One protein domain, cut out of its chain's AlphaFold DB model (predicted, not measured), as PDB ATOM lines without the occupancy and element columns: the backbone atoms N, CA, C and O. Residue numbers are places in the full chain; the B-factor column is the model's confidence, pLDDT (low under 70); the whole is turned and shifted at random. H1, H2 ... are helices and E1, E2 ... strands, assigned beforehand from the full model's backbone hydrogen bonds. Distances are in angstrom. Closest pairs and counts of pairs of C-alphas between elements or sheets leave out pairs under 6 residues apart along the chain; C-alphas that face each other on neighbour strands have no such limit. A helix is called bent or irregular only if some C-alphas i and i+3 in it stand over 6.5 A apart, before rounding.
ATOM      1  N   ALA A  21     220.474 129.522 171.941       95.81
ATOM      2  CA  ALA A  21     219.034 129.475 172.171       95.81
ATOM      3  C   ALA A  21     218.629 128.272 173.032       95.81
ATOM      4  O   ALA A  21     218.896 127.131 172.677       95.81
ATOM      5  N   CYS A  22     217.943 128.508 174.148       98.12
ATOM      6  CA  CYS A  22     217.479 127.449 175.045       98.12
ATOM      7  C   CYS A  22     215.956 127.463 175.140       98.12
ATOM      8  O   CYS A  22     215.350 128.470 175.513       98.12
ATOM      9  N   ALA A  23     215.344 126.328 174.809       98.06
ATOM     10  CA  ALA A  23     213.929 126.080 175.002       98.06
ATOM     11  C   ALA A  23     213.703 125.421 176.369       98.06
ATOM     12  O   ALA A  23     214.399 124.471 176.735       98.06
ATOM     13  N   LEU A  24     212.709 125.900 177.111       98.56
ATOM     14  CA  LEU A  24     212.298 125.370 178.408       98.56
ATOM     15  C   LEU A  24     210.818 124.995 178.364       98.56
ATOM     16  O   LEU A  24     210.001 125.777 177.874       98.56
ATOM     17  N   ASP A  25     210.486 123.834 178.919       98.31
ATOM     18  CA  ASP A  25     209.117 123.398 179.181       98.31
ATOM     19  C   ASP A  25     208.749 123.669 180.643       98.31
ATOM     20  O   ASP A  25     209.560 123.484 181.559       98.31
ATOM     21  N   PHE A  26     207.492 124.037 180.869       98.25
ATOM     22  CA  PHE A  26     206.924 124.211 182.200       98.25
ATOM     23  C   PHE A  26     206.021 123.030 182.568       98.25
ATOM     24  O   PHE A  26     205.169 122.612 181.780       98.25
ATOM     25  N   GLY A  27     206.193 122.492 183.776       97.31
ATOM     26  CA  GLY A  27     205.322 121.450 184.313       97.31
ATOM     27  C   GLY A  27     203.950 122.008 184.667       97.31
ATOM     28  O   GLY A  27     203.841 122.896 185.509       97.31
ATOM     29  N   ASP A  28     202.904 121.464 184.052       96.62
ATOM     30  CA  ASP A  28     201.536 121.978 184.145       96.62
ATOM     31  C   ASP A  28     200.554 120.826 184.353       96.62
ATOM     32  O   ASP A  28     200.244 120.082 183.424       96.62
ATOM     33  N   ARG A  29     200.070 120.660 185.586       94.75
ATOM     34  CA  ARG A  29     199.176 119.548 185.954       94.75
ATOM     35  C   ARG A  29     197.787 119.635 185.323       94.75
ATOM     36  O   ARG A  29     197.111 118.613 185.271       94.75
ATOM     37  N   ASP A  30     197.400 120.817 184.854       94.56
ATOM     38  CA  ASP A  30     196.151 121.046 184.122       94.56
ATOM     39  C   ASP A  30     196.416 121.231 182.614       94.56
ATOM     40  O   ASP A  30     195.522 121.603 181.854       94.56
ATOM     41  N   GLY A  31     197.665 121.018 182.187       93.62
ATOM     42  CA  GLY A  31     198.082 121.042 180.795       93.62
ATOM     43  C   GLY A  31     197.834 119.712 180.087       93.62
ATOM     44  O   GLY A  31     197.137 118.826 180.576       93.62
ATOM     45  N   GLU A  32     198.455 119.555 178.922       94.75
ATOM     46  CA  GLU A  32     198.329 118.358 178.092       94.75
ATOM     47  C   GLU A  32     199.692 117.827 177.643       94.75
ATOM     48  O   GLU A  32     200.730 118.477 177.805       94.75
ATOM     49  N   GLY A  33     199.691 116.604 177.111       95.75
ATOM     50  CA  GLY A  33     200.876 115.960 176.558       95.75
ATOM     51  C   GLY A  33     202.075 115.961 177.512       95.75
ATOM     52  O   GLY A  33     202.010 115.516 178.658       95.75
ATOM     53  N   ARG A  34     203.209 116.468 177.034       96.06
ATOM     54  CA  ARG A  34     204.464 116.455 177.790       96.06
ATOM     55  C   ARG A  34     204.390 117.307 179.065       96.06
ATOM     56  O   ARG A  34     204.937 116.901 180.088       96.06
ATOM     57  N   ASN A  35     203.690 118.443 179.038       97.38
ATOM     58  CA  ASN A  35     203.619 119.370 180.171       97.38
ATOM     59  C   ASN A  35     202.901 118.763 181.386       97.38
ATOM     60  O   ASN A  35     203.359 118.967 182.514       97.38
ATOM     61  N   ILE A  36     201.850 117.955 181.174       96.88
ATOM     62  CA  ILE A  36     201.185 117.236 182.274       96.88
ATOM     63  C   ILE A  36     202.071 116.134 182.856       96.88
ATOM     64  O   ILE A  36     202.108 115.966 184.075       96.88
ATOM     65  N   LEU A  37     202.862 115.434 182.034       97.31
ATOM     66  CA  LEU A  37     203.827 114.448 182.536       97.31
ATOM     67  C   LEU A  37     204.906 115.103 183.413       97.31
ATOM     68  O   LEU A  37     205.212 114.595 184.494       97.31
ATOM     69  N   ILE A  38     205.430 116.256 182.985       97.06
ATOM     70  CA  ILE A  38     206.403 117.056 183.745       97.06
ATOM     71  C   ILE A  38     205.781 117.542 185.071       97.06
ATOM     72  O   ILE A  38     206.375 117.374 186.138       97.06
ATOM     73  N   GLY A  39     204.552 118.072 185.027       96.44
ATOM     74  CA  GLY A  39     203.825 118.541 186.213       96.44
ATOM     75  C   GLY A  39     203.481 117.421 187.205       96.44
ATOM     76  O   GLY A  39     203.540 117.613 188.425       96.44
ATOM     77  N   ASN A  40     203.170 116.221 186.710       95.50
ATOM     78  CA  ASN A  40     202.952 115.036 187.541       95.50
ATOM     79  C   ASN A  40     204.251 114.550 188.196       95.50
ATOM     80  O   ASN A  40     204.227 114.131 189.351       95.50
ATOM     81  N   ALA A  41     205.385 114.684 187.504       95.00
ATOM     82  CA  ALA A  41     206.713 114.382 188.035       95.00
ATOM     83  C   ALA A  41     207.240 115.423 189.046       95.00
ATOM     84  O   ALA A  41     208.356 115.269 189.537       95.00
ATOM     85  N   MET A  42     206.455 116.460 189.377       95.19
ATOM     86  CA  MET A  42     206.845 117.548 190.286       95.19
ATOM     87  C   MET A  42     208.096 118.306 189.824       95.19
ATOM     88  O   MET A  42     208.903 118.756 190.639       95.19
ATOM     89  N   ILE A  43     208.251 118.454 188.508       96.06
ATOM     90  CA  ILE A  43     209.310 119.256 187.901       96.06
ATOM     91  C   ILE A  43     208.676 120.580 187.447       96.06
ATOM     92  O   ILE A  43     207.819 120.565 186.570       96.06
ATOM     93  N   PRO A  44     209.024 121.734 188.041       96.50
ATOM     94  CA  PRO A  44     208.396 123.005 187.674       96.50
ATOM     95  C   PRO A  44     208.847 123.493 186.294       96.50
ATOM     96  O   PRO A  44     208.028 123.927 185.489       96.50
ATOM     97  N   VAL A  45     210.146 123.395 186.013       97.88
ATOM     98  CA  VAL A  45     210.776 123.829 184.762       97.88
ATOM     99  C   VAL A  45     211.781 122.771 184.352       97.88
ATOM    100  O   VAL A  45     212.493 122.235 185.200       97.88
ATOM    101  N   THR A  46     211.859 122.484 183.061       98.25
ATOM    102  CA  THR A  46     212.853 121.571 182.508       98.25
ATOM    103  C   THR A  46     213.319 122.054 181.144       98.25
ATOM    104  O   THR A  46     212.607 122.776 180.450       98.25
ATOM    105  N   ILE A  47     214.522 121.658 180.747       98.69
ATOM    106  CA  ILE A  47     215.022 121.874 179.396       98.69
ATOM    107  C   ILE A  47     214.097 121.134 178.425       98.69
ATOM    108  O   ILE A  47     213.769 119.962 178.618       98.69
ATOM    109  N   HIS A  48     213.676 121.829 177.379       98.19
ATOM    110  CA  HIS A  48     213.106 121.205 176.195       98.19
ATOM    111  C   HIS A  48     214.240 120.819 175.244       98.19
ATOM    112  O   HIS A  48     214.402 119.644 174.927       98.19
ATOM    113  N   GLY A  49     215.091 121.791 174.905       97.12
ATOM    114  CA  GLY A  49     216.237 121.607 174.025       97.12
ATOM    115  C   GLY A  49     217.118 122.851 173.942       97.12
ATOM    116  O   GLY A  49     216.782 123.918 174.458       97.12
ATOM    117  N   GLU A  50     218.260 122.700 173.286       96.38
ATOM    118  CA  GLU A  50     219.168 123.786 172.918       96.38
ATOM    119  C   GLU A  50     219.075 123.920 171.394       96.38
ATOM    120  O   GLU A  50     219.405 122.972 170.693       96.38
ATOM    121  N   TRP A  51     218.557 125.040 170.890       94.50
ATOM    122  CA  TRP A  51     218.111 125.221 169.503       94.50
ATOM    123  C   TRP A  51     218.953 126.248 168.724       94.50
ATOM    124  O   TRP A  51     218.469 126.861 167.772       94.50
ATOM    125  N   THR A  52     220.211 126.465 169.117       90.44
ATOM    126  CA  THR A  52     221.161 127.324 168.377       90.44
ATOM    127  C   THR A  52     221.395 126.801 166.976       90.44
ATOM    128  O   THR A  52     221.478 127.562 166.015       90.44
ATOM    129  N   HIS A  53     221.539 125.485 166.861       86.62
ATOM    130  CA  HIS A  53     221.830 124.840 165.601       86.62
ATOM    131  C   HIS A  53     220.552 124.232 165.031       86.62
ATOM    132  O   HIS A  53     219.739 123.637 165.732       86.62
ATOM    133  N   SER A  54     220.376 124.396 163.726       76.62
ATOM    134  CA  SER A  54     219.433 123.605 162.944       76.62
ATOM    135  C   SER A  54     220.266 122.714 162.043       76.62
ATOM    136  O   SER A  54     220.790 123.155 161.016       76.62
ATOM    137  N   SER A  55     220.473 121.476 162.471       68.94
ATOM    138  CA  SER A  55     221.157 120.473 161.667       68.94
ATOM    139  C   SER A  55     220.130 119.687 160.870       68.94
ATOM    140  O   SER A  55     219.046 119.386 161.356       68.94
ATOM    141  N   ARG A  56     220.476 119.304 159.636       73.12
ATOM    142  CA  ARG A  56     219.708 118.243 158.979       73.12
ATOM    143  C   ARG A  56     219.829 116.978 159.834       73.12
ATOM    144  O   ARG A  56     220.960 116.670 160.238       73.12
ATOM    145  N   PRO A  57     218.726 116.242 160.054       73.56
ATOM    146  CA  PRO A  57     218.772 114.988 160.780       73.56
ATOM    147  C   PRO A  57     219.866 114.087 160.209       73.56
ATOM    148  O   PRO A  57     220.030 114.021 158.981       73.56
ATOM    149  N   PRO A  58     220.660 113.424 161.065       74.44
ATOM    150  CA  PRO A  58     221.666 112.500 160.585       74.44
ATOM    151  C   PRO A  58     220.991 111.383 159.765       74.44
ATOM    152  O   PRO A  58     219.834 111.041 160.024       74.44
ATOM    153  N   PRO A  59     221.689 110.796 158.776       77.12
ATOM    154  CA  PRO A  59     221.156 109.672 158.013       77.12
ATOM    155  C   PRO A  59     220.655 108.551 158.942       77.12
ATOM    156  O   PRO A  59     221.258 108.354 159.996       77.12
ATOM    157  N   PRO A  60     219.636 107.758 158.558       70.62
ATOM    158  CA  PRO A  60     219.080 106.704 159.417       70.62
ATOM    159  C   PRO A  60     220.098 105.666 159.924       70.62
ATOM    160  O   PRO A  60     219.876 105.039 160.953       70.62
ATOM    161  N   SER A  61     221.212 105.479 159.209       74.12
ATOM    162  CA  SER A  61     222.316 104.584 159.586       74.12
ATOM    163  C   SER A  61     223.369 105.227 160.497       74.12
ATOM    164  O   SER A  61     224.290 104.547 160.949       74.12
ATOM    165  N   SER A  62     223.276 106.532 160.749       78.62
ATOM    166  CA  SER A  62     224.241 107.263 161.559       78.62
ATOM    167  C   SER A  62     224.080 106.937 163.039       78.62
ATOM    168  O   SER A  62     222.981 106.931 163.593       78.62
ATOM    169  N   GLN A  63     225.215 106.731 163.697       82.88
ATOM    170  CA  GLN A  63     225.300 106.552 165.143       82.88
ATOM    171  C   GLN A  63     225.563 107.872 165.881       82.88
ATOM    172  O   GLN A  63     225.805 107.868 167.086       82.88
ATOM    173  N   ASP A  64     225.504 109.013 165.179       87.31
ATOM    174  CA  ASP A  64     225.845 110.316 165.754       87.31
ATOM    175  C   ASP A  64     225.024 110.607 167.010       87.31
ATOM    176  O   ASP A  64     225.589 111.064 167.992       87.31
ATOM    177  N   CYS A  65     223.727 110.287 167.024       91.00
ATOM    178  CA  CYS A  65     222.850 110.550 168.169       91.00
ATOM    179  C   CYS A  65     222.513 109.314 169.007       91.00
ATOM    180  O   CYS A  65     221.936 109.449 170.084       91.00
ATOM    181  N   THR A  66     222.908 108.109 168.590       87.50
ATOM    182  CA  THR A  66     222.656 106.892 169.384       87.50
ATOM    183  C   THR A  66     223.516 106.842 170.647       87.50
ATOM    184  O   THR A  66     223.155 106.172 171.609       87.50
ATOM    185  N   SER A  67     224.621 107.596 170.680       89.31
ATOM    186  CA  SER A  67     225.475 107.745 171.860       89.31
ATOM    187  C   SER A  67     224.919 108.725 172.906       89.31
ATOM    188  O   SER A  67     225.620 109.048 173.867       89.31
ATOM    189  N   VAL A  68     223.697 109.245 172.726       89.19
ATOM    190  CA  VAL A  68     222.967 109.943 173.790       89.19
ATOM    191  C   VAL A  68     222.586 108.898 174.843       89.19
ATOM    192  O   VAL A  68     221.611 108.158 174.700       89.19
ATOM    193  N   GLY A  69     223.423 108.784 175.875       86.44
ATOM    194  CA  GLY A  69     223.278 107.770 176.918       86.44
ATOM    195  C   GLY A  69     221.960 107.856 177.693       86.44
ATOM    196  O   GLY A  69     221.213 108.832 177.599       86.44
ATOM    197  N   THR A  70     221.690 106.828 178.495       88.19
ATOM    198  CA  THR A  70     220.525 106.780 179.388       88.19
ATOM    199  C   THR A  70     220.579 107.928 180.404       88.19
ATOM    200  O   THR A  70     221.655 108.209 180.942       88.19
ATOM    201  N   PRO A  71     219.451 108.606 180.670       88.56
ATOM    202  CA  PRO A  71     219.403 109.699 181.626       88.56
ATOM    203  C   PRO A  71     219.578 109.192 183.068       88.56
ATOM    204  O   PRO A  71     218.913 108.239 183.475       88.56
ATOM    205  N   THR A  72     220.421 109.847 183.867       92.31
ATOM    206  CA  THR A  72     220.408 109.667 185.333       92.31
ATOM    207  C   THR A  72     219.206 110.387 185.953       92.31
ATOM    208  O   THR A  72     218.659 111.312 185.353       92.31
ATOM    209  N   ASP A  73     218.804 110.037 187.178       89.69
ATOM    210  CA  ASP A  73     217.677 110.713 187.844       89.69
ATOM    211  C   ASP A  73     217.898 112.219 188.041       89.69
ATOM    212  O   ASP A  73     216.953 113.001 187.936       89.69
ATOM    213  N   ALA A  74     219.141 112.645 188.286       92.06
ATOM    214  CA  ALA A  74     219.488 114.061 188.376       92.06
ATOM    215  C   ALA A  74     219.319 114.763 187.020       92.06
ATOM    216  O   ALA A  74     218.682 115.811 186.939       92.06
ATOM    217  N   GLU A  75     219.811 114.153 185.939       94.50
ATOM    218  CA  GLU A  75     219.656 114.710 184.593       94.50
ATOM    219  C   GLU A  75     218.186 114.750 184.156       94.50
ATOM    220  O   GLU A  75     217.789 115.709 183.506       94.50
ATOM    221  N   ARG A  76     217.350 113.776 184.550       92.88
ATOM    222  CA  ARG A  76     215.904 113.786 184.243       92.88
ATOM    223  C   ARG A  76     215.157 114.945 184.889       92.88
ATOM    224  O   ARG A  76     214.134 115.360 184.352       92.88
ATOM    225  N   LYS A  77     215.629 115.443 186.034       93.25
ATOM    226  CA  LYS A  77     215.051 116.634 186.675       93.25
ATOM    227  C   LYS A  77     215.394 117.907 185.905       93.25
ATOM    228  O   LYS A  77     214.579 118.818 185.869       93.25
ATOM    229  N   LEU A  78     216.570 117.949 185.276       97.19
ATOM    230  CA  LEU A  78     217.017 119.086 184.470       97.19
ATOM    231  C   LEU A  78     216.439 119.044 183.053       97.19
ATOM    232  O   LEU A  78     215.890 120.037 182.592       97.19
ATOM    233  N   TRP A  79     216.504 117.896 182.381       97.69
ATOM    234  CA  TRP A  79     216.044 117.680 181.010       97.69
ATOM    235  C   TRP A  79     215.138 116.449 180.944       97.69
ATOM    236  O   TRP A  79     215.575 115.324 180.693       97.69
ATOM    237  N   TYR A  80     213.853 116.657 181.202       97.50
ATOM    238  CA  TYR A  80     212.872 115.591 181.301       97.50
ATOM    239  C   TYR A  80     212.812 114.779 180.010       97.50
ATOM    240  O   TYR A  80     212.880 115.302 178.896       97.50
ATOM    241  N   THR A  81     212.658 113.470 180.146       96.31
ATOM    242  CA  THR A  81     212.504 112.585 179.001       96.31
ATOM    243  C   THR A  81     211.675 111.369 179.379       96.31
ATOM    244  O   THR A  81     211.760 110.848 180.497       96.31
ATOM    245  N   SER A  82     210.852 110.948 178.431       95.31
ATOM    246  CA  SER A  82     209.849 109.902 178.568       95.31
ATOM    247  C   SER A  82     209.694 109.171 177.233       95.31
ATOM    248  O   SER A  82     210.251 109.579 176.209       95.31
ATOM    249  N   ARG A  83     208.976 108.047 177.226       94.81
ATOM    250  CA  ARG A  83     208.795 107.221 176.026       94.81
ATOM    251  C   ARG A  83     207.982 107.937 174.947       94.81
ATOM    252  O   ARG A  83     208.235 107.719 173.760       94.81
ATOM    253  N   SER A  84     207.015 108.752 175.360       95.38
ATOM    254  CA  SER A  84     206.197 109.614 174.505       95.38
ATOM    255  C   SER A  84     205.639 110.790 175.317       95.38
ATOM    256  O   SER A  84     205.838 110.867 176.530       95.38
ATOM    257  N   ASN A  85     204.882 111.676 174.666       94.62
ATOM    258  CA  ASN A  85     204.198 112.791 175.328       94.62
ATOM    259  C   ASN A  85     203.010 112.359 176.210       94.62
ATOM    260  O   ASN A  85     202.373 113.216 176.799       94.62
ATOM    261  N   ILE A  86     202.693 111.065 176.303       95.31
ATOM    262  CA  ILE A  86     201.592 110.549 177.140       95.31
ATOM    263  C   ILE A  86     202.005 109.371 178.035       95.31
ATOM    264  O   ILE A  86     201.277 109.022 178.957       95.31
ATOM    265  N   ASP A  87     203.167 108.761 177.787       96.31
ATOM    266  CA  ASP A  87     203.708 107.651 178.574       96.31
ATOM    267  C   ASP A  87     204.911 108.149 179.396       96.31
ATOM    268  O   ASP A  87     205.953 108.447 178.800       96.31
ATOM    269  N   PRO A  88     204.810 108.227 180.741       94.94
ATOM    270  CA  PRO A  88     205.871 108.740 181.611       94.94
ATOM    271  C   PRO A  88     207.063 107.784 181.769       94.94
ATOM    272  O   PRO A  88     208.025 108.132 182.460       94.94
ATOM    273  N   THR A  89     207.022 106.588 181.168       95.00
ATOM    274  CA  THR A  89     208.110 105.606 181.239       95.00
ATOM    275  C   THR A  89     209.428 106.243 180.783       95.00
ATOM    276  O   THR A  89     209.474 106.799 179.680       95.00
ATOM    277  N   PRO A  90     210.514 106.171 181.579       92.56
ATOM    278  CA  PRO A  90     211.795 106.765 181.209       92.56
ATOM    279  C   PRO A  90     212.324 106.222 179.875       92.56
ATOM    280  O   PRO A  90     212.313 105.019 179.619       92.56
ATOM    281  N   SER A  91     212.815 107.114 179.019       93.00
ATOM    282  CA  SER A  91     213.425 106.769 177.731       93.00
ATOM    283  C   SER A  91     214.384 107.876 177.306       93.00
ATOM    284  O   SER A  91     214.164 109.019 177.677       93.00
ATOM    285  N   ASN A  92     215.413 107.584 176.510       92.75
ATOM    286  CA  ASN A  92     216.283 108.600 175.894       92.75
ATOM    287  C   ASN A  92     215.802 109.039 174.496       92.75
ATOM    288  O   ASN A  92     216.471 109.840 173.848       92.75
ATOM    289  N   ARG A  93     214.649 108.544 174.021       92.38
ATOM    290  CA  ARG A  93     214.115 108.841 172.680       92.38
ATOM    291  C   ARG A  93     213.983 110.334 172.397       92.38
ATOM    292  O   ARG A  93     214.365 110.767 171.316       92.38
ATOM    293  N   PHE A  94     213.477 111.102 173.360       94.62
ATOM    294  CA  PHE A  94     213.338 112.549 173.207       94.62
ATOM    295  C   PHE A  94     214.705 113.226 173.041       94.62
ATOM    296  O   PHE A  94     214.899 113.985 172.105       94.62
ATOM    297  N   TRP A  95     215.702 112.872 173.856       95.38
ATOM    298  CA  TRP A  95     217.051 113.430 173.711       95.38
ATOM    299  C   TRP A  95     217.752 113.020 172.408       95.38
ATOM    300  O   TRP A  95     218.527 113.797 171.855       95.38
ATOM    301  N   ILE A  96     217.496 111.806 171.905       93.81
ATOM    302  CA  ILE A  96     217.989 111.370 170.588       93.81
ATOM    303  C   ILE A  96     217.364 112.223 169.480       93.81
ATOM    304  O   ILE A  96     218.074 112.628 168.562       93.81
ATOM    305  N   HIS A  97     216.062 112.507 169.575       92.75
ATOM    306  CA  HIS A  97     215.371 113.394 168.642       92.75
ATOM    307  C   HIS A  97     215.960 114.810 168.677       92.75
ATOM    308  O   HIS A  97     216.396 115.295 167.637       92.75
ATOM    309  N   GLU A  98     216.099 115.407 169.865       95.19
ATOM    310  CA  GLU A  98     216.716 116.733 170.026       95.19
ATOM    311  C   GLU A  98     218.148 116.771 169.469       95.19
ATOM    312  O   GLU A  98     218.536 117.737 168.817       95.19
ATOM    313  N   CYS A  99     218.935 115.706 169.655       94.44
ATOM    314  CA  CYS A  99     220.258 115.591 169.037       94.44
ATOM    315  C   CYS A  99     220.183 115.575 167.507       94.44
ATOM    316  O   CYS A  99     221.009 116.198 166.845       94.44
ATOM    317  N   GLY A 100     219.218 114.859 166.927       92.31
ATOM    318  CA  GLY A 100     219.070 114.765 165.478       92.31
ATOM    319  C   GLY A 100     218.782 116.119 164.832       92.31
ATOM    320  O   GLY A 100     219.387 116.452 163.813       92.31
ATOM    321  N   GLU A 101     217.913 116.905 165.460       91.62
ATOM    322  CA  GLU A 101     217.450 118.189 164.932       91.62
ATOM    323  C   GLU A 101     218.399 119.355 165.271       91.62
ATOM    324  O   GLU A 101     218.583 120.261 164.454       91.62
ATOM    325  N   HIS A 102     219.043 119.328 166.446       93.69
ATOM    326  CA  HIS A 102     219.660 120.528 167.031       93.69
ATOM    327  C   HIS A 102     221.145 120.421 167.400       93.69
ATOM    328  O   HIS A 102     221.709 121.320 168.030       93.69
ATOM    329  N   ARG A 103     221.826 119.338 167.026       92.00
ATOM    330  CA  ARG A 103     223.274 119.229 167.253       92.00
ATOM    331  C   ARG A 103     224.069 120.222 166.402       92.00
ATOM    332  O   ARG A 103     223.680 120.596 165.294       92.00
ATOM    333  N   ALA A 104     225.250 120.597 166.882       89.19
ATOM    334  CA  ALA A 104     226.201 121.324 166.050       89.19
ATOM    335  C   ALA A 104     226.709 120.436 164.890       89.19
ATOM    336  O   ALA A 104     226.722 119.202 165.002       89.19
ATOM    337  N   PRO A 105     227.174 121.017 163.768       86.81
ATOM    338  CA  PRO A 105     227.772 120.244 162.683       86.81
ATOM    339  C   PRO A 105     228.900 119.324 163.180       86.81
ATOM    340  O   PRO A 105     229.854 119.777 163.807       86.81
ATOM    341  N   GLY A 106     228.783 118.019 162.907       86.50
ATOM    342  CA  GLY A 106     229.765 117.005 163.320       86.50
ATOM    343  C   GLY A 106     229.730 116.623 164.806       86.50
ATOM    344  O   GLY A 106     230.510 115.773 165.236       86.50
ATOM    345  N   GLU A 107     228.828 117.205 165.598       90.94
ATOM    346  CA  GLU A 107     228.686 116.871 167.010       90.94
ATOM    347  C   GLU A 107     228.073 115.477 167.194       90.94
ATOM    348  O   GLU A 107     227.125 115.096 166.505       90.94
ATOM    349  N   ARG A 108     228.622 114.715 168.143       92.06
ATOM    350  CA  ARG A 108     228.107 113.404 168.560       92.06
ATOM    351  C   ARG A 108     227.253 113.538 169.818       92.06
ATOM    352  O   ARG A 108     227.467 114.435 170.628       92.06
ATOM    353  N   GLY A 109     226.368 112.580 170.053       91.12
ATOM    354  CA  GLY A 109     225.420 112.542 171.162       91.12
ATOM    355  C   GLY A 109     226.082 112.585 172.539       91.12
ATOM    356  O   GLY A 109     225.540 113.179 173.471       91.12
ATOM    357  N   SER A 110     227.287 112.014 172.661       92.19
ATOM    358  CA  SER A 110     228.084 112.040 173.895       92.19
ATOM    359  C   SER A 110     228.627 113.430 174.237       92.19
ATOM    360  O   SER A 110     228.934 113.687 175.397       92.19
ATOM    361  N   VAL A 111     228.721 114.326 173.250       94.75
ATOM    362  CA  VAL A 111     229.132 115.730 173.408       94.75
ATOM    363  C   VAL A 111     227.906 116.642 173.492       94.75
ATOM    364  O   VAL A 111     227.864 117.532 174.343       94.75
ATOM    365  N   PHE A 112     226.879 116.347 172.689       95.00
ATOM    366  CA  PHE A 112     225.609 117.066 172.653       95.00
ATOM    367  C   PHE A 112     224.954 117.139 174.033       95.00
ATOM    368  O   PHE A 112     224.729 118.233 174.544       95.00
ATOM    369  N   LYS A 113     224.711 115.992 174.691       95.50
ATOM    370  CA  LYS A 113     223.999 115.977 175.980       95.50
ATOM    371  C   LYS A 113     224.695 116.840 177.051       95.50
ATOM    372  O   LYS A 113     224.034 117.722 177.604       95.50
ATOM    373  N   PRO A 114     225.998 116.654 177.352       95.69
ATOM    374  CA  PRO A 114     226.687 117.501 178.326       95.69
ATOM    375  C   PRO A 114     226.698 118.984 177.950       95.69
ATOM    376  O   PRO A 114     226.626 119.832 178.836       95.69
ATOM    377  N   ARG A 115     226.780 119.314 176.653       95.44
ATOM    378  CA  ARG A 115     226.713 120.701 176.182       95.44
ATOM    379  C   ARG A 115     225.348 121.316 176.469       95.44
ATOM    380  O   ARG A 115     225.315 122.385 177.068       95.44
ATOM    381  N   VAL A 116     224.251 120.645 176.111       97.25
ATOM    382  CA  VAL A 116     222.889 121.135 176.384       97.25
ATOM    383  C   VAL A 116     222.669 121.341 177.881       97.25
ATOM    384  O   VAL A 116     222.245 122.419 178.290       97.25
ATOM    385  N   LEU A 117     223.031 120.354 178.708       97.12
ATOM    386  CA  LEU A 117     222.908 120.469 180.163       97.12
ATOM    387  C   LEU A 117     223.734 121.642 180.705       97.12
ATOM    388  O   LEU A 117     223.217 122.447 181.474       97.12
ATOM    389  N   ARG A 118     224.989 121.799 180.273       96.19
ATOM    390  CA  ARG A 118     225.834 122.924 180.697       96.19
ATOM    391  C   ARG A 118     225.260 124.277 180.270       96.19
ATOM    392  O   ARG A 118     225.306 125.218 181.054       96.19
ATOM    393  N   THR A 119     224.752 124.380 179.046       96.38
ATOM    394  CA  THR A 119     224.293 125.647 178.470       96.38
ATOM    395  C   THR A 119     222.924 126.065 179.007       96.38
ATOM    396  O   THR A 119     222.754 127.218 179.389       96.38
ATOM    397  N   CYS A 120     221.954 125.147 179.063       98.19
ATOM    398  CA  CYS A 120     220.551 125.492 179.304       98.19
ATOM    399  C   CYS A 120     220.085 125.359 180.761       98.19
ATOM    400  O   CYS A 120     218.990 125.813 181.079       98.19
ATOM    401  N   THR A 121     220.893 124.792 181.666       97.88
ATOM    402  CA  THR A 121     220.492 124.613 183.079       97.88
ATOM    403  C   THR A 121     220.303 125.933 183.837       97.88
ATOM    404  O   THR A 121     219.498 125.990 184.761       97.88
ATOM    405  N   ALA A 122     221.031 126.988 183.470       95.88
ATOM    406  CA  ALA A 122     220.925 128.307 184.099       95.88
ATOM    407  C   ALA A 122     221.072 129.423 183.054       95.88
ATOM    408  O   ALA A 122     221.847 130.366 183.223       95.88
ATOM    409  N   PHE A 123     220.360 129.284 181.937       97.19
ATOM    410  CA  PHE A 123     220.482 130.192 180.803       97.19
ATOM    411  C   PHE A 123     219.715 131.493 181.032       97.19
ATOM    412  O   PHE A 123     218.509 131.479 181.280       97.19
ATOM    413  N   GLU A 124     220.418 132.617 180.919       96.94
ATOM    414  CA  GLU A 124     219.816 133.944 180.861       96.94
ATOM    415  C   GLU A 124     219.675 134.384 179.402       96.94
ATOM    416  O   GLU A 124     220.646 134.361 178.646       96.94
ATOM    417  N   GLY A 125     218.479 134.827 179.012       96.81
ATOM    418  CA  GLY A 125     218.250 135.318 177.660       96.81
ATOM    419  C   GLY A 125     216.977 136.138 177.490       96.81
ATOM    420  O   GLY A 125     216.184 136.329 178.412       96.81
ATOM    421  N   TYR A 126     216.785 136.627 176.272       96.81
ATOM    422  CA  TYR A 126     215.607 137.351 175.818       96.81
ATOM    423  C   TYR A 126     214.571 136.376 175.267       96.81
ATOM    424  O   TYR A 126     214.908 135.435 174.550       96.81
ATOM    425  N   ILE A 127     213.292 136.619 175.539       96.75
ATOM    426  CA  ILE A 127     212.217 135.771 175.014       96.75
ATOM    427  C   ILE A 127     212.114 135.958 173.502       96.75
ATOM    428  O   ILE A 127     211.756 137.036 173.037       96.75
ATOM    429  N   GLY A 128     212.364 134.898 172.738       95.50
ATOM    430  CA  GLY A 128     212.123 134.873 171.296       95.50
ATOM    431  C   GLY A 128     210.769 134.301 170.920       95.50
ATOM    432  O   GLY A 128     210.092 134.807 170.021       95.50
ATOM    433  N   LYS A 129     210.341 133.254 171.626       96.81
ATOM    434  CA  LYS A 129     209.065 132.590 171.367       96.81
ATOM    435  C   LYS A 129     208.468 132.042 172.654       96.81
ATOM    436  O   LYS A 129     209.205 131.628 173.542       96.81
ATOM    437  N   MET A 130     207.144 132.030 172.750       97.19
ATOM    438  CA  MET A 130     206.449 131.296 173.801       97.19
ATOM    439  C   MET A 130     205.204 130.605 173.266       97.19
ATOM    440  O   MET A 130     204.564 131.093 172.334       97.19
ATOM    441  N   TRP A 131     204.839 129.516 173.924       98.00
ATOM    442  CA  TRP A 131     203.605 128.787 173.697       98.00
ATOM    443  C   TRP A 131     202.823 128.743 174.997       98.00
ATOM    444  O   TRP A 131     203.390 128.542 176.073       98.00
ATOM    445  N   CYS A 132     201.520 128.951 174.887       98.00
ATOM    446  CA  CYS A 132     200.603 129.001 176.009       98.00
ATOM    447  C   CYS A 132     199.407 128.078 175.783       98.00
ATOM    448  O   CYS A 132     199.010 127.853 174.637       98.00
ATOM    449  N   ARG A 133     198.780 127.664 176.886       97.12
ATOM    450  CA  ARG A 133     197.340 127.387 176.915       97.12
ATOM    451  C   ARG A 133     196.601 128.602 177.471       97.12
ATOM    452  O   ARG A 133     197.142 129.346 178.292       97.12
ATOM    453  N   ILE A 134     195.356 128.794 177.050       97.75
ATOM    454  CA  ILE A 134     194.513 129.896 177.528       97.75
ATOM    455  C   ILE A 134     193.675 129.400 178.708       97.75
ATOM    456  O   ILE A 134     192.843 128.508 178.558       97.75
ATOM    457  N   ASP A 135     193.867 130.007 179.873       96.38
ATOM    458  CA  ASP A 135     193.087 129.761 181.084       96.38
ATOM    459  C   ASP A 135     191.994 130.833 181.196       96.38
ATOM    460  O   ASP A 135     192.151 131.858 181.865       96.38
ATOM    461  N   ARG A 136     190.898 130.623 180.451       93.88
ATOM    462  CA  ARG A 136     189.775 131.573 180.367       93.88
ATOM    463  C   ARG A 136     189.136 131.885 181.726       93.88
ATOM    464  O   ARG A 136     188.886 133.066 181.952       93.88
ATOM    465  N   PRO A 137     188.889 130.904 182.624       94.44
ATOM    466  CA  PRO A 137     188.333 131.184 183.948       94.44
ATOM    467  C   PRO A 137     189.138 132.216 184.746       94.44
ATOM    468  O   PRO A 137     188.548 133.054 185.418       94.44
ATOM    469  N   ASN A 138     190.469 132.194 184.617       94.56
ATOM    470  CA  ASN A 138     191.365 133.121 185.313       94.56
ATOM    471  C   ASN A 138     191.855 134.284 184.431       94.56
ATOM    472  O   ASN A 138     192.731 135.039 184.849       94.56
ATOM    473  N   GLY A 139     191.332 134.423 183.206       96.62
ATOM    474  CA  GLY A 139     191.673 135.517 182.294       96.62
ATOM    475  C   GLY A 139     193.171 135.644 182.000       96.62
ATOM    476  O   GLY A 139     193.696 136.756 181.984       96.62
ATOM    477  N   ARG A 140     193.882 134.526 181.799       97.50
ATOM    478  CA  ARG A 140     195.347 134.526 181.631       97.50
ATOM    479  C   ARG A 140     195.853 133.522 180.600       97.50
ATOM    480  O   ARG A 140     195.216 132.509 180.322       97.50
ATOM    481  N   ASN A 141     197.048 133.780 180.079       98.38
ATOM    482  CA  ASN A 141     197.851 132.781 179.383       98.38
ATOM    483  C   ASN A 141     198.694 132.001 180.395       98.38
ATOM    484  O   ASN A 141     199.422 132.611 181.180       98.38
ATOM    485  N   VAL A 142     198.663 130.672 180.317       98.19
ATOM    486  CA  VAL A 142     199.587 129.794 181.044       98.19
ATOM    487  C   VAL A 142     200.667 129.328 180.072       98.19
ATOM    488  O   VAL A 142     200.385 128.576 179.139       98.19
ATOM    489  N   VAL A 143     201.892 129.816 180.257       98.19
ATOM    490  CA  VAL A 143     203.057 129.526 179.415       98.19
ATOM    491  C   VAL A 143     203.482 128.078 179.634       98.19
ATOM    492  O   VAL A 143     203.893 127.702 180.727       98.19
ATOM    493  N   GLN A 144     203.396 127.272 178.582       98.00
ATOM    494  CA  GLN A 144     203.779 125.859 178.586       98.00
ATOM    495  C   GLN A 144     205.212 125.654 178.095       98.00
ATOM    496  O   GLN A 144     205.898 124.750 178.567       98.00
ATOM    497  N   GLN A 145     205.686 126.519 177.198       98.25
ATOM    498  CA  GLN A 145     207.046 126.476 176.672       98.25
ATOM    499  C   GLN A 145     207.548 127.892 176.382       98.25
ATOM    500  O   GLN A 145     206.786 128.759 175.940       98.25
ATOM    501  N   ILE A 146     208.842 128.125 176.584       98.06
ATOM    502  CA  ILE A 146     209.514 129.374 176.227       98.06
ATOM    503  C   ILE A 146     210.841 129.091 175.529       98.06
ATOM    504  O   ILE A 146     211.546 128.157 175.891       98.06
ATOM    505  N   LEU A 147     211.182 129.907 174.538       97.75
ATOM    506  CA  LEU A 147     212.472 129.898 173.858       97.75
ATOM    507  C   LEU A 147     213.198 131.205 174.162       97.75
ATOM    508  O   LEU A 147     212.716 132.288 173.811       97.75
ATOM    509  N   LEU A 148     214.349 131.083 174.813       97.50
ATOM    510  CA  LEU A 148     215.219 132.189 175.188       97.50
ATOM    511  C   LEU A 148     216.410 132.256 174.233       97.50
ATOM    512  O   LEU A 148     217.020 131.232 173.949       97.50
ATOM    513  N   TYR A 149     216.765 133.457 173.791       96.31
ATOM    514  CA  TYR A 149     217.947 133.735 172.978       96.31
ATOM    515  C   TYR A 149     218.949 134.569 173.766       96.31
ATOM    516  O   TYR A 149     218.567 135.464 174.516       96.31
ATOM    517  N   GLN A 150     220.237 134.319 173.565       95.25
ATOM    518  CA  GLN A 150     221.301 135.099 174.201       95.25
ATOM    519  C   GLN A 150     221.296 136.562 173.742       95.25
ATOM    520  O   GLN A 150     221.635 137.458 174.512       95.25
ATOM    521  N   VAL A 151     220.905 136.809 172.490       92.31
ATOM    522  CA  VAL A 151     220.787 138.154 171.919       92.31
ATOM    523  C   VAL A 151     219.331 138.596 171.847       92.31
ATOM    524  O   VAL A 151     218.410 137.782 171.756       92.31
ATOM    525  N   GLN A 152     219.114 139.909 171.875       91.69
ATOM    526  CA  GLN A 152     217.776 140.473 171.783       91.69
ATOM    527  C   GLN A 152     217.146 140.158 170.422       91.69
ATOM    528  O   GLN A 152     217.712 140.454 169.371       91.69
ATOM    529  N   VAL A 153     215.932 139.609 170.445       87.38
ATOM    530  CA  VAL A 153     215.152 139.363 169.231       87.38
ATOM    531  C   VAL A 153     214.343 140.601 168.818       87.38
ATOM    532  O   VAL A 153     213.852 141.347 169.675       87.38
ATOM    533  N   PRO A 154     214.129 140.822 167.510       85.75
ATOM    534  CA  PRO A 154     213.321 141.944 167.034       85.75
ATOM    535  C   PRO A 154     211.827 141.762 167.325       85.75
ATOM    536  O   PRO A 154     211.106 142.748 167.445       85.75
ATOM    537  N   HIS A 155     211.341 140.523 167.440       89.81
ATOM    538  CA  HIS A 155     209.935 140.213 167.672       89.81
ATOM    539  C   HIS A 155     209.789 138.964 168.546       89.81
ATOM    540  O   HIS A 155     210.507 137.988 168.348       89.81
ATOM    541  N   ILE A 156     208.822 138.983 169.469       93.75
ATOM    542  CA  ILE A 156     208.490 137.835 170.318       93.75
ATOM    543  C   ILE A 156     207.310 137.092 169.697       93.75
ATOM    544  O   ILE A 156     206.194 137.608 169.664       93.75
ATOM    545  N   SER A 157     207.541 135.883 169.197       95.75
ATOM    546  CA  SER A 157     206.493 135.044 168.611       95.75
ATOM    547  C   SER A 157     205.627 134.395 169.702       95.75
ATOM    548  O   SER A 157     206.156 133.789 170.630       95.75
ATOM    549  N   LYS A 158     204.296 134.459 169.577       96.19
ATOM    550  CA  LYS A 158     203.343 133.925 170.577       96.19
ATOM    551  C   LYS A 158     202.182 133.147 169.922       96.19
ATOM    552  O   LYS A 158     201.037 133.566 170.038       96.19
ATOM    553  N   PRO A 159     202.450 132.062 169.171       95.25
ATOM    554  CA  PRO A 159     201.479 131.469 168.244       95.25
ATOM    555  C   PRO A 159     200.211 130.901 168.894       95.25
ATOM    556  O   PRO A 159     199.175 130.879 168.242       95.25
ATOM    557  N   THR A 160     200.278 130.427 170.142       96.88
ATOM    558  CA  THR A 160     199.138 129.785 170.829       96.88
ATOM    559  C   THR A 160     198.604 130.606 172.004       96.88
ATOM    560  O   THR A 160     197.810 130.114 172.799       96.88
ATOM    561  N   CYS A 161     199.051 131.855 172.139       97.69
ATOM    562  CA  CYS A 161     198.683 132.718 173.253       97.69
ATOM    563  C   CYS A 161     197.704 133.807 172.803       97.69
ATOM    564  O   CYS A 161     197.772 134.283 171.671       97.69
ATOM    565  N   ASP A 162     196.852 134.269 173.717       97.12
ATOM    566  CA  ASP A 162     196.035 135.464 173.514       97.12
ATOM    567  C   ASP A 162     196.861 136.713 173.853       97.12
ATOM    568  O   ASP A 162     197.303 136.888 174.988       97.12
ATOM    569  N   SER A 163     197.087 137.602 172.887       93.62
ATOM    570  CA  SER A 163     197.896 138.809 173.099       93.62
ATOM    571  C   SER A 163     197.297 139.799 174.100       93.62
ATOM    572  O   SER A 163     198.033 140.654 174.592       93.62
ATOM    573  N   ASN A 164     195.996 139.699 174.391       95.50
ATOM    574  CA  ASN A 164     195.290 140.608 175.294       95.50
ATOM    575  C   ASN A 164     195.349 140.164 176.760       95.50
ATOM    576  O   ASN A 164     194.971 140.931 177.643       95.50
ATOM    577  N   LEU A 165     195.804 138.937 177.028       97.31
ATOM    578  CA  LEU A 165     195.859 138.379 178.375       97.31
ATOM    579  C   LEU A 165     197.297 138.385 178.921       97.31
ATOM    580  O   LEU A 165     198.259 138.202 178.168       97.31
ATOM    581  N   PRO A 166     197.483 138.551 180.241       97.75
ATOM    582  CA  PRO A 166     198.799 138.462 180.866       97.75
ATOM    583  C   PRO A 166     199.373 137.037 180.795       97.75
ATOM    584  O   PRO A 166     198.629 136.059 180.708       97.75
ATOM    585  N   PHE A 167     200.703 136.918 180.841       98.12
ATOM    586  CA  PHE A 167     201.430 135.650 180.715       98.12
ATOM    587  C   PHE A 167     201.964 135.193 182.068       98.12
ATOM    588  O   PHE A 167     202.721 135.923 182.710       98.12
ATOM    589  N   PHE A 168     201.612 133.977 182.473       97.94
ATOM    590  CA  PHE A 168     202.060 133.368 183.721       97.94
ATOM    591  C   PHE A 168     202.612 131.970 183.474       97.94
ATOM    592  O   PHE A 168     202.134 131.261 182.594       97.94
ATOM    593  N   THR A 169     203.600 131.544 184.254       97.31
ATOM    594  CA  THR A 169     203.946 130.120 184.337       97.31
ATOM    595  C   THR A 169     202.831 129.348 185.064       97.31
ATOM    596  O   THR A 169     202.009 129.960 185.751       97.31
ATOM    597  N   PRO A 170     202.807 128.004 184.997       96.50
ATOM    598  CA  PRO A 170     201.854 127.180 185.752       96.50
ATOM    599  C   PRO A 170     201.968 127.298 187.282       96.50
ATOM    600  O   PRO A 170     201.131 126.778 188.009       96.50
ATOM    601  N   PHE A 171     203.019 127.953 187.776       94.31
ATOM    602  CA  PHE A 171     203.288 128.222 189.190       94.31
ATOM    603  C   PHE A 171     203.292 129.732 189.480       94.31
ATOM    604  O   PHE A 171     204.060 130.222 190.305       94.31
ATOM    605  N   ASP A 172     202.436 130.465 188.763       93.88
ATOM    606  CA  ASP A 172     202.052 131.859 189.015       93.88
ATOM    607  C   ASP A 172     203.178 132.904 188.926       93.88
ATOM    608  O   ASP A 172     203.032 134.028 189.410       93.88
ATOM    609  N   LEU A 173     204.286 132.605 188.235       95.06
ATOM    610  CA  LEU A 173     205.270 133.638 187.910       95.06
ATOM    611  C   LEU A 173     204.857 134.404 186.663       95.06
ATOM    612  O   LEU A 173     204.695 133.823 185.591       95.06
ATOM    613  N   GLN A 174     204.767 135.726 186.780       95.81
ATOM    614  CA  GLN A 174     204.481 136.579 185.636       95.81
ATOM    615  C   GLN A 174     205.687 136.678 184.688       95.81
ATOM    616  O   GLN A 174     206.796 137.071 185.077       95.81
ATOM    617  N   ILE A 175     205.443 136.383 183.414       96.50
ATOM    618  CA  ILE A 175     206.409 136.521 182.326       96.50
ATOM    619  C   ILE A 175     206.181 137.862 181.633       96.50
ATOM    620  O   ILE A 175     205.182 138.083 180.946       96.50
ATOM    621  N   MET A 176     207.136 138.771 181.808       94.94
ATOM    622  CA  MET A 176     207.135 140.051 181.103       94.94
ATOM    623  C   MET A 176     207.576 139.836 179.658       94.94
ATOM    624  O   MET A 176     208.494 139.074 179.397       94.94
ATOM    625  N   THR A 177     206.924 140.506 178.709       93.19
ATOM    626  CA  THR A 177     207.233 140.361 177.271       93.19
ATOM    627  C   THR A 177     207.709 141.664 176.642       93.19
ATOM    628  O   THR A 177     207.700 141.830 175.423       93.19
ATOM    629  N   THR A 178     208.125 142.612 177.480       90.94
ATOM    630  CA  THR A 178     208.759 143.847 177.034       90.94
ATOM    631  C   THR A 178     210.118 143.513 176.434       90.94
ATOM    632  O   THR A 178     210.917 142.780 177.019       90.94
ATOM    633  N   ARG A 179     210.392 144.057 175.248       84.25
ATOM    634  CA  ARG A 179     211.688 143.888 174.585       84.25
ATOM    635  C   ARG A 179     212.791 144.474 175.467       84.25
ATOM    636  O   ARG A 179     212.593 145.541 176.030       84.25
ATOM    637  N   GLY A 180     213.934 143.799 175.550       87.88
ATOM    638  CA  GLY A 180     215.086 144.250 176.341       87.88
ATOM    639  C   GLY A 180     215.119 143.741 177.786       87.88
ATOM    640  O   GLY A 180     216.127 143.942 178.453       87.88
ATOM    641  N   ILE A 181     214.075 143.045 178.250       94.38
ATOM    642  CA  ILE A 181     214.098 142.304 179.518       94.38
ATOM    643  C   ILE A 181     214.743 140.933 179.286       94.38
ATOM    644  O   ILE A 181     214.392 140.242 178.322       94.38
ATOM    645  N   THR A 182     215.663 140.536 180.169       96.50
ATOM    646  CA  THR A 182     216.176 139.160 180.213       96.50
ATOM    647  C   THR A 182     215.507 138.353 181.316       96.50
ATOM    648  O   THR A 182     215.096 138.870 182.360       96.50
ATOM    649  N   HIS A 183     215.395 137.059 181.047       97.69
ATOM    650  CA  HIS A 183     214.813 136.055 181.917       97.69
ATOM    651  C   HIS A 183     215.829 134.935 182.091       97.69
ATOM    652  O   HIS A 183     216.435 134.485 181.117       97.69
ATOM    653  N   GLN A 184     215.986 134.471 183.321       97.75
ATOM    654  CA  GLN A 184     216.798 133.312 183.652       97.75
ATOM    655  C   GLN A 184     215.980 132.376 184.528       97.75
ATOM    656  O   GLN A 184     215.430 132.801 185.541       97.75
ATOM    657  N   PHE A 185     215.929 131.106 184.143       97.50
ATOM    658  CA  PHE A 185     215.465 130.025 185.004       97.50
ATOM    659  C   PHE A 185     216.683 129.176 185.350       97.50
ATOM    660  O   PHE A 185     217.287 128.572 184.466       97.50
ATOM    661  N   ASP A 186     217.071 129.170 186.620       97.69
ATOM    662  CA  ASP A 186     218.121 128.301 187.133       97.69
ATOM    663  C   ASP A 186     217.473 127.031 187.694       97.69
ATOM    664  O   ASP A 186     216.829 127.037 188.749       97.69
ATOM    665  N   LEU A 187     217.638 125.934 186.958       97.19
ATOM    666  CA  LEU A 187     217.008 124.646 187.236       97.19
ATOM    667  C   LEU A 187     217.694 123.893 188.390       97.19
ATOM    668  O   LEU A 187     217.103 122.972 188.948       97.19
ATOM    669  N   ASN A 188     218.913 124.282 188.784       95.44
ATOM    670  CA  ASN A 188     219.590 123.698 189.947       95.44
ATOM    671  C   ASN A 188     219.016 124.252 191.254       95.44
ATOM    672  O   ASN A 188     218.845 123.529 192.234       95.44
ATOM    673  N   THR A 189     218.743 125.556 191.272       95.81
ATOM    674  CA  THR A 189     218.294 126.287 192.463       95.81
ATOM    675  C   THR A 189     216.788 126.533 192.488       95.81
ATOM    676  O   THR A 189     216.262 126.957 193.520       95.81
ATOM    677  N   ASN A 190     216.097 126.252 191.378       96.25
ATOM    678  CA  ASN A 190     214.708 126.620 191.124       96.25
ATOM    679  C   ASN A 190     214.463 128.113 191.374       96.25
ATOM    680  O   ASN A 190     213.567 128.500 192.131       96.25
ATOM    681  N   THR A 191     215.302 128.958 190.772       97.62
ATOM    682  CA  THR A 191     215.172 130.415 190.856       97.62
ATOM    683  C   THR A 191     214.887 131.017 189.491       97.62
ATOM    684  O   THR A 191     215.459 130.628 188.476       97.62
ATOM    685  N   TYR A 192     213.959 131.965 189.471       97.56
ATOM    686  CA  TYR A 192     213.655 132.796 188.321       97.56
ATOM    687  C   TYR A 192     214.215 134.186 188.576       97.56
ATOM    688  O   TYR A 192     213.839 134.820 189.561       97.56
ATOM    689  N   THR A 193     215.083 134.657 187.685       97.06
ATOM    690  CA  THR A 193     215.617 136.018 187.714       97.06
ATOM    691  C   THR A 193     215.128 136.786 186.495       97.06
ATOM    692  O   THR A 193     215.267 136.330 185.359       97.06
ATOM    693  N   ARG A 194     214.572 137.974 186.732       95.94
ATOM    694  CA  ARG A 194     214.161 138.933 185.708       95.94
ATOM    695  C   ARG A 194     214.983 140.209 185.850       95.94
ATOM    696  O   ARG A 194     215.040 140.790 186.937       95.94
ATOM    697  N   LYS A 195     215.589 140.661 184.753       94.81
ATOM    698  CA  LYS A 195     216.305 141.943 184.699       94.81
ATOM    699  C   LYS A 195     215.503 142.943 183.884       94.81
ATOM    700  O   LYS A 195     215.495 142.892 182.656       94.81
ATOM    701  N   ASP A 196     214.818 143.833 184.592       90.62
ATOM    702  CA  ASP A 196     214.060 144.918 183.977       90.62
ATOM    703  C   ASP A 196     215.002 146.041 183.518       90.62
ATOM    704  O   ASP A 196     216.056 146.281 184.112       90.62
ATOM    705  N   ILE A 197     214.624 146.749 182.451       87.56
ATOM    706  CA  ILE A 197     215.433 147.843 181.898       87.56
ATOM    707  C   ILE A 197     215.577 148.946 182.949       87.56
ATOM    708  O   ILE A 197     214.586 149.519 183.394       87.56
ATOM    709  N   GLY A 198     216.819 149.249 183.331       83.06
ATOM    710  CA  GLY A 198     217.130 150.286 184.316       83.06
ATOM    711  C   GLY A 198     216.849 149.900 185.772       83.06
ATOM    712  O   GLY A 198     217.065 150.725 186.656       83.06
ATOM    713  N   ALA A 199     216.401 148.670 186.049       81.94
ATOM    714  CA  ALA A 199     216.198 148.202 187.415       81.94
ATOM    715  C   ALA A 199     217.495 147.640 188.011       81.94
ATOM    716  O   ALA A 199     218.229 146.880 187.377       81.94
ATOM    717  N   THR A 200     217.782 147.994 189.260       82.62
ATOM    718  CA  THR A 200     218.843 147.377 190.061       82.62
ATOM    719  C   THR A 200     218.383 147.347 191.521       82.62
ATOM    720  O   THR A 200     218.013 148.402 192.039       82.62
ATOM    721  N   PRO A 201     218.395 146.185 192.200       87.06
ATOM    722  CA  PRO A 201     218.835 144.864 191.728       87.06
ATOM    723  C   PRO A 201     217.804 144.154 190.816       87.06
ATOM    724  O   PRO A 201     216.655 144.588 190.733       87.06
ATOM    725  N   PRO A 202     218.193 143.057 190.133       91.25
ATOM    726  CA  PRO A 202     217.255 142.155 189.459       91.25
ATOM    727  C   PRO A 202     216.190 141.591 190.407       91.25
ATOM    728  O   PRO A 202     216.434 141.421 191.602       91.25
ATOM    729  N   VAL A 203     215.028 141.227 189.861       92.44
ATOM    730  CA  VAL A 203     213.984 140.524 190.616       92.44
ATOM    731  C   VAL A 203     214.279 139.031 190.576       92.44
ATOM    732  O   VAL A 203     214.226 138.434 189.503       92.44
ATOM    733  N   THR A 204     214.547 138.422 191.731       95.50
ATOM    734  CA  THR A 204     214.784 136.977 191.852       95.50
ATOM    735  C   THR A 204     213.748 136.332 192.765       95.50
ATOM    736  O   THR A 204     213.539 136.771 193.895       95.50
ATOM    737  N   ILE A 205     213.102 135.273 192.279       96.06
ATOM    738  CA  ILE A 205     212.021 134.562 192.968       96.06
ATOM    739  C   ILE A 205     212.324 133.062 192.932       96.06
ATOM    740  O   ILE A 205     212.613 132.511 191.870       96.06
ATOM    741  N   ARG A 206     212.242 132.376 194.079       95.81
ATOM    742  CA  ARG A 206     212.241 130.903 194.100       95.81
ATOM    743  C   ARG A 206     210.891 130.378 193.642       95.81
ATOM    744  O   ARG A 206     209.862 130.854 194.110       95.81
ATOM    745  N   TYR A 207     210.907 129.356 192.799       94.44
ATOM    746  CA  TYR A 207     209.701 128.689 192.329       94.44
ATOM    747  C   TYR A 207     209.662 127.220 192.725       94.44
ATOM    748  O   TYR A 207     210.669 126.583 193.030       94.44
ATOM    749  N   SER A 208     208.458 126.670 192.715       93.88
ATOM    750  CA  SER A 208     208.188 125.260 192.949       93.88
ATOM    751  C   SER A 208     206.870 124.889 192.278       93.88
ATOM    752  O   SER A 208     206.081 125.761 191.916       93.88
ATOM    753  N   CYS A 209     206.626 123.593 192.084       89.44
ATOM    754  CA  CYS A 209     205.308 123.148 191.644       89.44
ATOM    755  C   CYS A 209     204.247 123.542 192.688       89.44
ATOM    756  O   CYS A 209     204.506 123.375 193.887       89.44
ATOM    757  N   PRO A 210     203.047 123.982 192.266       82.75
ATOM    758  CA  PRO A 210     201.958 124.260 193.191       82.75
ATOM    759  C   PRO A 210     201.633 123.007 194.007       82.75
ATOM    760  O   PRO A 210     201.529 121.899 193.464       82.75
ATOM    761  N   LYS A 211     201.475 123.176 195.322       75.12
ATOM    762  CA  LYS A 211     200.898 122.126 196.165       75.12
ATOM    763  C   LYS A 211     199.406 122.073 195.840       75.12
ATOM    764  O   LYS A 211     198.749 123.107 195.896       75.12
ATOM    765  N   LYS A 212     198.922 120.900 195.432       61.50
ATOM    766  CA  LYS A 212     197.481 120.637 195.354       61.50
ATOM    767  C   LYS A 212     196.921 120.508 196.763       61.50
ATOM    768  O   LYS A 212     197.673 119.979 197.617       61.50
TER     769      LYS A 212
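What this domain is: This is residues 21 to 212 of the 212 residues of an uncharacterized protein of Thelohanellus kitauei (UniProt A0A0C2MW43). Look first for one strongly twisted sheet of seven strands folded back on itself into two leaves: E2, E1 and E4 face E5, E6 and E7, with the long, bent E3 as the hinge. H2, H3 and H4 gather with long loops at the E2 edge, H4 crossing E2 and E1, while H1 packs near one end of E1. The printed part has 192 residues with four named helices and seven named strands, in the order E1 H1 E2 H2 H3 H4 E3 E4 E5 E6 E7; the class is mixed, with 84 residues in named elements, under half. The antiparallel sheet runs E2 E1 E4 E3 E5 E6 E7. The whole is compact, with a radius of gyration of the C-alphas of 16.5 A and spans of 48 by 36 by 30 A.

How they stand to each other: Start at E1, residues 21 to 26, and find N 23 and O 49 of edge strand E2, residues 45 to 50, 2.8 A apart. On E1's other side is E4, residues 140 to 149, with N 24 and O 146 at 2.8 A. E4 and E3, residues 124 to 135, form a hairpin, with N 131 and O 145 at 2.9 A. E3 bends by 72 degrees at residue 128 and pairs with E5, residues 182 to 186, over residues 124 to 126; N 183 and O 125 are 2.8 A apart. E5, E6, residues 191 to 195, and E7, residues 203 to 206, form a meander, each strand the antiparallel neighbour of the one before; N 184 and O 193 are 2.9 A apart, N 192 and O 205 2.8 A. H4, residues 109 to 120, is on the sheet over E2 and E1, across the strands at 90 degrees to E1 on the local plane; the closest C-alphas of H4 and E2 are Val 116 and Glu 50, 5.7 A. H3, residues 93 to 102, only grazes the sheet and touches H4 about perpendicular at 82 degrees, closest at the C-alphas of Cys 99 and Gly 109, 6.4 A. H2, residues 73 to 78, stands up from the sheet over E2, on the same face as H1, residues 33 to 40, which lies over E1 at a height over the sheet of 8.9 A. In H1, H2 and H3 every O i to N i+4 pair is within hydrogen-bond range; in H4, 7 of 8 are.

Where its parts are: Find C-alpha 21 at (219.034, 129.475, 172.171), where E1 begins. E3 runs 27.1 A from C-alpha 124 at (219.816, 133.944, 180.861), E4 24.2 A and H4 16.1 A. E7 ends at C-alpha 206, (212.241, 130.903, 194.100).

The domain as a whole: The C-alphas farthest apart are those of Ser 61 and Thr 200, 52.7 A. The printed part has no cut; the long links are E2 to H2, H2 to H3, and E4 to E5, whose residues 167 to 168 pair parallel with 141 to 142 of E4. Mean pLDDT of the printed part is 93.2; residues 55 and 212 are under 70.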